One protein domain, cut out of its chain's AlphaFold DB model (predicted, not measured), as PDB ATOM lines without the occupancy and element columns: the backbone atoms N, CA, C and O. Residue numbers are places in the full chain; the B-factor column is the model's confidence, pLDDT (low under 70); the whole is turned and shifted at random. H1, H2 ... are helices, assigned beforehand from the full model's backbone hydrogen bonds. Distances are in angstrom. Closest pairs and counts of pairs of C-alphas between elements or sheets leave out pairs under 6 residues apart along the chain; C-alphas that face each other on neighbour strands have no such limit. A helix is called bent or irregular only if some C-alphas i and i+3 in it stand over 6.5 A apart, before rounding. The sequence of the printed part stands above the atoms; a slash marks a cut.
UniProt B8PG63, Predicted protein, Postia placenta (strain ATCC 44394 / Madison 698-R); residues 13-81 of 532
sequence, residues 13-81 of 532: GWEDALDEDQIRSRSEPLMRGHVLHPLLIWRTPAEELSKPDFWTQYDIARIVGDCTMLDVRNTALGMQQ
ATOM      1  N   GLY A  13     130.731 112.067 180.659       72.12
ATOM      2  CA  GLY A  13     130.314 111.687 179.307       72.12
ATOM      3  C   GLY A  13     129.496 112.782 178.619       72.12
ATOM      4  O   GLY A  13     128.903 113.635 179.278       72.12
ATOM      5  N   TRP A  14     129.471 112.782 177.283       71.25
ATOM      6  CA  TRP A  14     128.797 113.824 176.496       71.25
ATOM      7  C   TRP A  14     127.302 113.953 176.821       71.25
ATOM      8  O   TRP A  14     126.784 115.066 176.788       71.25
ATOM      9  N   GLU A  15     126.634 112.849 177.171       69.31
ATOM     10  CA  GLU A  15     125.232 112.835 177.613       69.31
ATOM     11  C   GLU A  15     124.969 113.588 178.926       69.31
ATOM     12  O   GLU A  15     123.911 114.189 179.074       69.31
ATOM     13  N   ASP A  16     125.927 113.590 179.850       71.00
ATOM     14  CA  ASP A  16     125.792 114.260 181.147       71.00
ATOM     15  C   ASP A  16     126.390 115.676 181.116       71.00
ATOM     16  O   ASP A  16     125.997 116.551 181.889       71.00
ATOM     17  N   ALA A  17     127.360 115.919 180.228       72.69
ATOM     18  CA  ALA A  17     128.006 117.219 180.058       72.69
ATOM     19  C   ALA A  17     127.123 118.230 179.304       72.69
ATOM     20  O   ALA A  17     127.275 119.439 179.500       72.69
ATOM     21  N   LEU A  18     126.218 117.757 178.441       76.12
ATOM     22  CA  LEU A  18     125.311 118.589 177.650       76.12
ATOM     23  C   LEU A  18     123.856 118.230 177.962       76.12
ATOM     24  O   LEU A  18     123.310 117.278 177.414       76.12
ATOM     25  N   ASP A  19     123.207 119.044 178.795       81.81
ATOM     26  CA  ASP A  19     121.764 118.946 179.019       81.81
ATOM     27  C   ASP A  19     121.014 119.422 177.762       81.81
ATOM     28  O   ASP A  19     120.843 120.624 177.517       81.81
ATOM     29  N   GLU A  20     120.603 118.464 176.927       79.75
ATOM     30  CA  GLU A  20     119.906 118.731 175.671       79.75
ATOM     31  C   GLU A  20     118.626 119.549 175.886       79.75
ATOM     32  O   GLU A  20     118.350 120.456 175.103       79.75
ATOM     33  N   ASP A  21     117.865 119.304 176.954       81.69
ATOM     34  CA  ASP A  21     116.597 119.996 177.205       81.69
ATOM     35  C   ASP A  21     116.824 121.435 177.694       81.69
ATOM     36  O   ASP A  21     116.103 122.372 177.308       81.69
ATOM     37  N   GLN A  22     117.889 121.662 178.463       82.81
ATOM     38  CA  GLN A  22     118.319 123.012 178.820       82.81
ATOM     39  C   GLN A  22     118.825 123.787 177.595       82.81
ATOM     40  O   GLN A  22     118.486 124.962 177.422       82.81
ATOM     41  N   ILE A  23     119.582 123.145 176.704       83.88
ATOM     42  CA  ILE A  23     120.040 123.763 175.452       83.88
ATOM     43  C   ILE A  23     118.843 124.074 174.548       83.88
ATOM     44  O   ILE A  23     118.768 125.180 174.000       83.88
ATOM     45  N   ARG A  24     117.867 123.166 174.433       86.19
ATOM     46  CA  ARG A  24     116.637 123.369 173.650       86.19
ATOM     47  C   ARG A  24     115.834 124.561 174.158       86.19
ATOM     48  O   ARG A  24     115.535 125.471 173.391       86.19
ATOM     49  N   SER A  25     115.560 124.614 175.460       85.38
ATOM     50  CA  SER A  25     114.793 125.710 176.066       85.38
ATOM     51  C   SER A  25     115.499 127.069 175.971       85.38
ATOM     52  O   SER A  25     114.845 128.094 175.770       85.38
ATOM     53  N   ARG A  26     116.836 127.106 176.062       83.56
ATOM     54  CA  ARG A  26     117.629 128.344 175.944       83.56
ATOM     55  C   ARG A  26     117.804 128.825 174.507       83.56
ATOM     56  O   ARG A  26     117.868 130.033 174.283       83.56
ATOM     57  N   SER A  27     117.880 127.912 173.546       83.69
ATOM     58  CA  SER A  27     118.029 128.241 172.123       83.69
ATOM     59  C   SER A  27     116.699 128.590 171.451       83.69
ATOM     60  O   SER A  27     116.681 129.395 170.521       83.69
ATOM     61  N   GLU A  28     115.573 128.085 171.957       82.94
ATOM     62  CA  GLU A  28     114.232 128.386 171.451       82.94
ATOM     63  C   GLU A  28     113.925 129.900 171.313       82.94
ATOM     64  O   GLU A  28     113.490 130.320 170.237       82.94
ATOM     65  N   PRO A  29     114.156 130.769 172.320       77.94
ATOM     66  CA  PRO A  29     113.938 132.209 172.166       77.94
ATOM     67  C   PRO A  29     114.912 132.873 171.184       77.94
ATOM     68  O   PRO A  29     114.518 133.817 170.504       77.94
ATOM     69  N   LEU A  30     116.151 132.381 171.065       78.62
ATOM     70  CA  LEU A  30     117.139 132.914 170.117       78.62
ATOM     71  C   LEU A  30     116.732 132.609 168.670       78.62
ATOM     72  O   LEU A  30     116.850 133.449 167.782       78.62
ATOM     73  N   MET A  31     116.167 131.429 168.449       74.56
ATOM     74  CA  MET A  31     115.694 130.985 167.141       74.56
ATOM     75  C   MET A  31     114.431 131.688 166.691       74.56
ATOM     76  O   MET A  31     114.250 131.889 165.498       74.56
ATOM     77  N   ARG A  32     113.595 132.139 167.631       73.12
ATOM     78  CA  ARG A  32     112.474 133.039 167.330       73.12
ATOM     79  C   ARG A  32     112.924 134.412 166.817       73.12
ATOM     80  O   ARG A  32     112.068 135.185 166.424       73.12
ATOM     81  N   GLY A  33     114.218 134.739 166.843       71.25
ATOM     82  CA  GLY A  33     114.779 135.909 166.160       71.25
ATOM     83  C   GLY A  33     115.284 135.621 164.740       71.25
ATOM     84  O   GLY A  33     115.710 136.542 164.043       71.25
ATOM     85  N   HIS A  34     115.261 134.359 164.302       77.00
ATOM     86  CA  HIS A  34     115.826 133.899 163.035       77.00
ATOM     87  C   HIS A  34     114.774 133.162 162.194       77.00
ATOM     88  O   HIS A  34     113.823 132.584 162.714       77.00
ATOM     89  N   VAL A  35     114.892 133.204 160.862       79.81
ATOM     90  CA  VAL A  35     113.932 132.544 159.952       79.81
ATOM     91  C   VAL A  35     114.298 131.064 159.846       79.81
ATOM     92  O   VAL A  35     114.866 130.614 158.856       79.81
ATOM     93  N   LEU A  36     114.052 130.318 160.922       81.44
ATOM     94  CA  LEU A  36     114.404 128.907 161.042       81.44
ATOM     95  C   LEU A  36     113.210 128.101 161.557       81.44
ATOM     96  O   LEU A  36     112.410 128.582 162.361       81.44
ATOM     97  N   HIS A  37     113.086 126.859 161.088       81.38
ATOM     98  CA  HIS A  37     111.997 125.986 161.507       81.38
ATOM     99  C   HIS A  37     112.219 125.504 162.956       81.38
ATOM    100  O   HIS A  37     113.307 125.008 163.260       81.38
ATOM    101  N   PRO A  38     111.208 125.557 163.848       79.62
ATOM    102  CA  PRO A  38     111.367 125.177 165.257       79.62
ATOM    103  C   PRO A  38     111.861 123.740 165.470       79.62
ATOM    104  O   PRO A  38     112.564 123.456 166.435       79.62
ATOM    105  N   LEU A  39     111.533 122.830 164.546       81.00
ATOM    106  CA  LEU A  39     111.952 121.425 164.624       81.00
ATOM    107  C   LEU A  39     113.470 121.215 164.554       81.00
ATOM    108  O   LEU A  39     113.907 120.126 164.895       81.00
ATOM    109  N   LEU A  40     114.262 122.224 164.169       82.38
ATOM    110  CA  LEU A  40     115.725 122.119 164.123       82.38
ATOM    111  C   LEU A  40     116.340 121.754 165.485       82.38
ATOM    112  O   LEU A  40     117.374 121.106 165.543       82.38
ATOM    113  N   ILE A  41     115.709 122.188 166.575       83.25
ATOM    114  CA  ILE A  41     116.202 121.982 167.945       83.25
ATOM    115  C   ILE A  41     115.415 120.893 168.667       83.25
ATOM    116  O   ILE A  41     115.945 120.212 169.539       83.25
ATOM    117  N   TRP A  42     114.152 120.709 168.284       81.12
ATOM    118  CA  TRP A  42     113.262 119.731 168.900       81.12
ATOM    119  C   TRP A  42     113.363 118.327 168.300       81.12
ATOM    120  O   TRP A  42     112.786 117.407 168.866       81.12
ATOM    121  N   ARG A  43     114.069 118.143 167.177       80.06
ATOM    122  CA  ARG A  43     114.332 116.814 166.615       80.06
ATOM    123  C   ARG A  43     115.763 116.386 166.839       80.06
ATOM    124  O   ARG A  43     116.702 117.140 166.605       80.06
ATOM    125  N   THR A  44     115.911 115.126 167.222       79.50
ATOM    126  CA  THR A  44     117.211 114.467 167.227       79.50
ATOM    127  C   THR A  44     117.544 113.947 165.821       79.50
ATOM    128  O   THR A  44     116.637 113.568 165.071       79.50
ATOM    129  N   PRO A  45     118.835 113.854 165.449       75.31
ATOM    130  CA  PRO A  45     119.243 113.301 164.154       75.31
ATOM    131  C   PRO A  45     118.715 111.878 163.910       75.31
ATOM    132  O   PRO A  45     118.391 111.512 162.784       75.31
ATOM    133  N   ALA A  46     118.582 111.079 164.974       76.06
ATOM    134  CA  ALA A  46     118.026 109.730 164.902       76.06
ATOM    135  C   ALA A  46     116.526 109.732 164.546       76.06
ATOM    136  O   ALA A  46     116.079 108.920 163.737       76.06
ATOM    137  N   GLU A  47     115.747 110.664 165.104       80.44
ATOM    138  CA  GLU A  47     114.326 110.826 164.776       80.44
ATOM    139  C   GLU A  47     114.112 111.366 163.361       80.44
ATOM    140  O   GLU A  47     113.196 110.920 162.667       80.44
ATOM    141  N   GLU A  48     114.958 112.294 162.915       80.88
ATOM    142  CA  GLU A  48     114.898 112.857 161.565       80.88
ATOM    143  C   GLU A  48     115.178 111.792 160.497       80.88
ATOM    144  O   GLU A  48     114.396 111.639 159.557       80.88
ATOM    145  N   LEU A  49     116.221 110.980 160.694       79.94
ATOM    146  CA  LEU A  49     116.574 109.886 159.784       79.94
ATOM    147  C   LEU A  49     115.524 108.767 159.755       79.94
ATOM    148  O   LEU A  49     115.376 108.091 158.740       79.94
ATOM    149  N   SER A  50     114.766 108.584 160.840       82.69
ATOM    150  CA  SER A  50     113.698 107.577 160.904       82.69
ATOM    151  C   SER A  50     112.457 107.929 160.070       82.69
ATOM    152  O   SER A  50     111.657 107.044 159.763       82.69
ATOM    153  N   LYS A  51     112.270 109.209 159.704       78.19
ATOM    154  CA  LYS A  51     111.084 109.710 158.982       78.19
ATOM    155  C   LYS A  51     111.483 110.618 157.807       78.19
ATOM    156  O   LYS A  51     111.172 111.813 157.832       78.19
ATOM    157  N   PRO A  52     112.108 110.062 156.752       71.00
ATOM    158  CA  PRO A  52     112.548 110.835 155.586       71.00
ATOM    159  C   PRO A  52     111.382 111.501 154.836       71.00
ATOM    160  O   PRO A  52     111.541 112.573 154.259       71.00
ATOM    161  N   ASP A  53     110.181 110.925 154.926       74.12
ATOM    162  CA  ASP A  53     108.982 111.406 154.236       74.12
ATOM    163  C   ASP A  53     108.196 112.480 155.010       74.12
ATOM    164  O   ASP A  53     107.050 112.769 154.669       74.12
ATOM    165  N   PHE A  54     108.768 113.105 156.045       76.38
ATOM    166  CA  PHE A  54     108.051 114.085 156.876       76.38
ATOM    167  C   PHE A  54     107.384 115.217 156.070       76.38
ATOM    168  O   PHE A  54     106.248 115.594 156.354       76.38
ATOM    169  N   TRP A  55     108.062 115.725 155.039       74.31
ATOM    170  CA  TRP A  55     107.556 116.817 154.202       74.31
ATOM    171  C   TRP A  55     106.599 116.359 153.095       74.31
ATOM    172  O   TRP A  55     105.893 117.186 152.533       74.31
ATOM    173  N   THR A  56     106.509 115.055 152.808       81.38
ATOM    174  CA  THR A  56     105.617 114.522 151.756       81.38
ATOM    175  C   THR A  56     104.133 114.694 152.084       81.38
ATOM    176  O   THR A  56     103.301 114.751 151.185       81.38
ATOM    177  N   GLN A  57     103.801 114.819 153.373       77.94
ATOM    178  CA  GLN A  57     102.437 115.043 153.862       77.94
ATOM    179  C   GLN A  57     102.047 116.530 153.884       77.94
ATOM    180  O   GLN A  57     100.908 116.869 154.217       77.94
ATOM    181  N   TYR A  58     102.982 117.429 153.572       83.06
ATOM    182  CA  TYR A  58     102.742 118.862 153.536       83.06
ATOM    183  C   TYR A  58     102.480 119.302 152.098       83.06
ATOM    184  O   TYR A  58     103.338 119.182 151.229       83.06
ATOM    185  N   ASP A  59     101.294 119.851 151.855       85.88
ATOM    186  CA  ASP A  59     101.007 120.526 150.593       85.88
ATOM    187  C   ASP A  59     101.863 121.800 150.458       85.88
ATOM    188  O   ASP A  59     102.192 122.454 151.452       85.88
ATOM    189  N   ILE A  60     102.193 122.187 149.226       85.44
ATOM    190  CA  ILE A  60     103.035 123.349 148.909       85.44
ATOM    191  C   ILE A  60     102.454 124.614 149.550       85.44
ATOM    192  O   ILE A  60     103.193 125.424 150.110       85.44
ATOM    193  N   ALA A  61     101.126 124.759 149.538       84.69
ATOM    194  CA  ALA A  61     100.438 125.877 150.176       84.69
ATOM    195  C   ALA A  61     100.682 125.934 151.694       84.69
ATOM    196  O   ALA A  61     100.865 127.017 152.249       84.69
ATOM    197  N   ARG A  62     100.741 124.775 152.359       86.00
ATOM    198  CA  ARG A  62     101.019 124.674 153.796       86.00
ATOM    199  C   ARG A  62     102.469 125.030 154.109       86.00
ATOM    200  O   ARG A  62     102.702 125.799 155.030       86.00
ATOM    201  N   ILE A  63     103.422 124.544 153.310       84.00
ATOM    202  CA  ILE A  63     104.852 124.865 153.476       84.00
ATOM    203  C   ILE A  63     105.083 126.371 153.310       84.00
ATOM    204  O   ILE A  63     105.735 126.996 154.143       84.00
ATOM    205  N   VAL A  64     104.505 126.979 152.269       85.62
ATOM    206  CA  VAL A  64     104.595 128.430 152.042       85.62
ATOM    207  C   VAL A  64     103.912 129.204 153.176       85.62
ATOM    208  O   VAL A  64     104.458 130.200 153.651       85.62
ATOM    209  N   GLY A  65     102.759 128.735 153.659       85.94
ATOM    210  CA  GLY A  65     102.077 129.297 154.827       85.94
ATOM    211  C   GLY A  65     102.955 129.287 156.082       85.94
ATOM    212  O   GLY A  65     103.148 130.327 156.709       85.94
ATOM    213  N   ASP A  66     103.571 128.150 156.395       81.88
ATOM    214  CA  ASP A  66     104.446 128.007 157.559       81.88
ATOM    215  C   ASP A  66     105.708 128.886 157.428       81.88
ATOM    216  O   ASP A  66     106.090 129.570 158.379       81.88
ATOM    217  N   CYS A  67     106.317 128.969 156.237       81.88
ATOM    218  CA  CYS A  67     107.457 129.855 155.974       81.88
ATOM    219  C   CYS A  67     107.101 131.345 156.101       81.88
ATOM    220  O   CYS A  67     107.851 132.111 156.706       81.88
ATOM    221  N   THR A  68     105.958 131.769 155.554       83.38
ATOM    222  CA  THR A  68     105.505 133.168 155.653       83.38
ATOM    223  C   THR A  68     105.152 133.548 157.089       83.38
ATOM    224  O   THR A  68     105.474 134.650 157.526       83.38
ATOM    225  N   MET A  69     104.570 132.631 157.868       79.69
ATOM    226  CA  MET A  69     104.282 132.846 159.287       79.69
ATOM    227  C   MET A  69     105.560 133.040 160.119       79.69
ATOM    228  O   MET A  69     105.574 133.875 161.025       79.69
ATOM    229  N   LEU A  70     106.639 132.313 159.809       78.56
ATOM    230  CA  LEU A  70     107.940 132.503 160.463       78.56
ATOM    231  C   LEU A  70     108.511 133.905 160.192       78.56
ATOM    232  O   LEU A  70     109.003 134.556 161.112       78.56
ATOM    233  N   ASP A  71     108.375 134.407 158.963       74.38
ATOM    234  CA  ASP A  71     108.822 135.754 158.588       74.38
ATOM    235  C   ASP A  71     107.958 136.857 159.235       74.38
ATOM    236  O   ASP A  71     108.465 137.824 159.807       74.38
ATOM    237  N   VAL A  72     106.631 136.680 159.273       73.56
ATOM    238  CA  VAL A  72     105.702 137.611 159.945       73.56
ATOM    239  C   VAL A  72     105.958 137.678 161.458       73.56
ATOM    240  O   VAL A  72     105.921 138.752 162.057       73.56
ATOM    241  N   ARG A  73     106.267 136.546 162.097       68.38
ATOM    242  CA  ARG A  73     106.592 136.508 163.530       68.38
ATOM    243  C   ARG A  73     107.923 137.203 163.830       68.38
ATOM    244  O   ARG A  73     108.004 137.954 164.803       68.38
ATOM    245  N   ASN A  74     108.932 137.016 162.980       67.81
ATOM    246  CA  ASN A  74     110.231 137.680 163.114       67.81
ATOM    247  C   ASN A  74     110.152 139.183 162.850       67.81
ATOM    248  O   ASN A  74     110.759 139.969 163.575       67.81
ATOM    249  N   THR A  75     109.369 139.603 161.856       67.50
ATOM    250  CA  THR A  75     109.124 141.028 161.592       67.50
ATOM    251  C   THR A  75     108.385 141.690 162.759       67.50
ATOM    252  O   THR A  75     108.786 142.775 163.177       67.50
ATOM    253  N   ALA A  76     107.400 141.022 163.372       67.31
ATOM    254  CA  ALA A  76     106.719 141.514 164.575       67.31
ATOM    255  C   ALA A  76     107.658 141.630 165.796       67.31
ATOM    256  O   ALA A  76     107.625 142.639 166.505       67.31
ATOM    257  N   LEU A  77     108.542 140.651 166.019       65.50
ATOM    258  CA  LEU A  77     109.550 140.705 167.089       65.50
ATOM    259  C   LEU A  77     110.605 141.795 166.839       65.50
ATOM    260  O   LEU A  77     110.975 142.521 167.762       65.50
ATOM    261  N   GLY A  78     111.026 141.982 165.584       59.47
ATOM    262  CA  GLY A  78     111.913 143.073 165.178       59.47
ATOM    263  C   GLY A  78     111.280 144.462 165.328       59.47
ATOM    264  O   GLY A  78     111.992 145.432 165.583       59.47
ATOM    265  N   MET A  79     109.951 144.574 165.220       57.72
ATOM    266  CA  MET A  79     109.214 145.811 165.507       57.72
ATOM    267  C   MET A  79     109.113 146.090 167.013       57.72
ATOM    268  O   MET A  79     109.263 147.244 167.410       57.72
ATOM    269  N   GLN A  80     108.945 145.063 167.857       57.75
ATOM    270  CA  GLN A  80     108.959 145.233 169.317       57.75
ATOM    271  C   GLN A  80     110.350 145.561 169.877       57.75
ATOM    272  O   GLN A  80     110.457 146.345 170.810       57.75
ATOM    273  N   GLN A  81     111.431 145.048 169.282       54.06
ATOM    274  CA  GLN A  81     112.797 145.445 169.658       54.06
ATOM    275  C   GLN A  81     113.174 146.864 169.195       54.06
ATOM    276  O   GLN A  81     114.160 147.424 169.668       54.06
TER     277      GLN A  81
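Overview. This is residues 13 to 81 of the 532 residues of the protein "Predicted protein" of Postia placenta (strain ATCC 44394 / Madison 698-R) (UniProt B8PG63). Look for a flat, open loop of helices: the long H6 forms one side, H5 and H4 lead round from its first end to H3, which packs on H2, and residues 13 to 19, with H1, stick out. The 69 printed residues have six named helices, H1 to H6 in order, and no named strand. The class is all helix, and the whole is loose, with a radius of gyration of the C-alphas of 14.9 A and spans of 42 by 36 by 10 A.

Along the chain. Find C-alpha 60 at (103.035, 123.349, 148.909); from there H6, residues 60 to 80, runs 30.5 A to C-alpha 80 at (108.959, 145.233, 169.317). Before it come H5, residues 54 to 57, H4, 45 to 50, H3, 39 to 42, H2, 20 to 31, and H1, 14 to 17. H2 is only just irregular: C-alphas 26 and 29 are 6.54 A apart.

Arrangement. H6 is apart from the other helices. H2 touches H3 with residues 24 to 28 alone; the closest C-alphas, Arg 24 and Ile 41, are 5.9 A apart. Every O i to N i+4 pair is within hydrogen-bond range in H4 and H6, and 6 of 8 in H2.

Size, cuts and confidence. The farthest C-alphas, Gly 13 and Ala 61, are 44.1 A apart. The printed part has no cut and no long link. Look for pLDDT under 70 at residue 15 and residues 73 to 81.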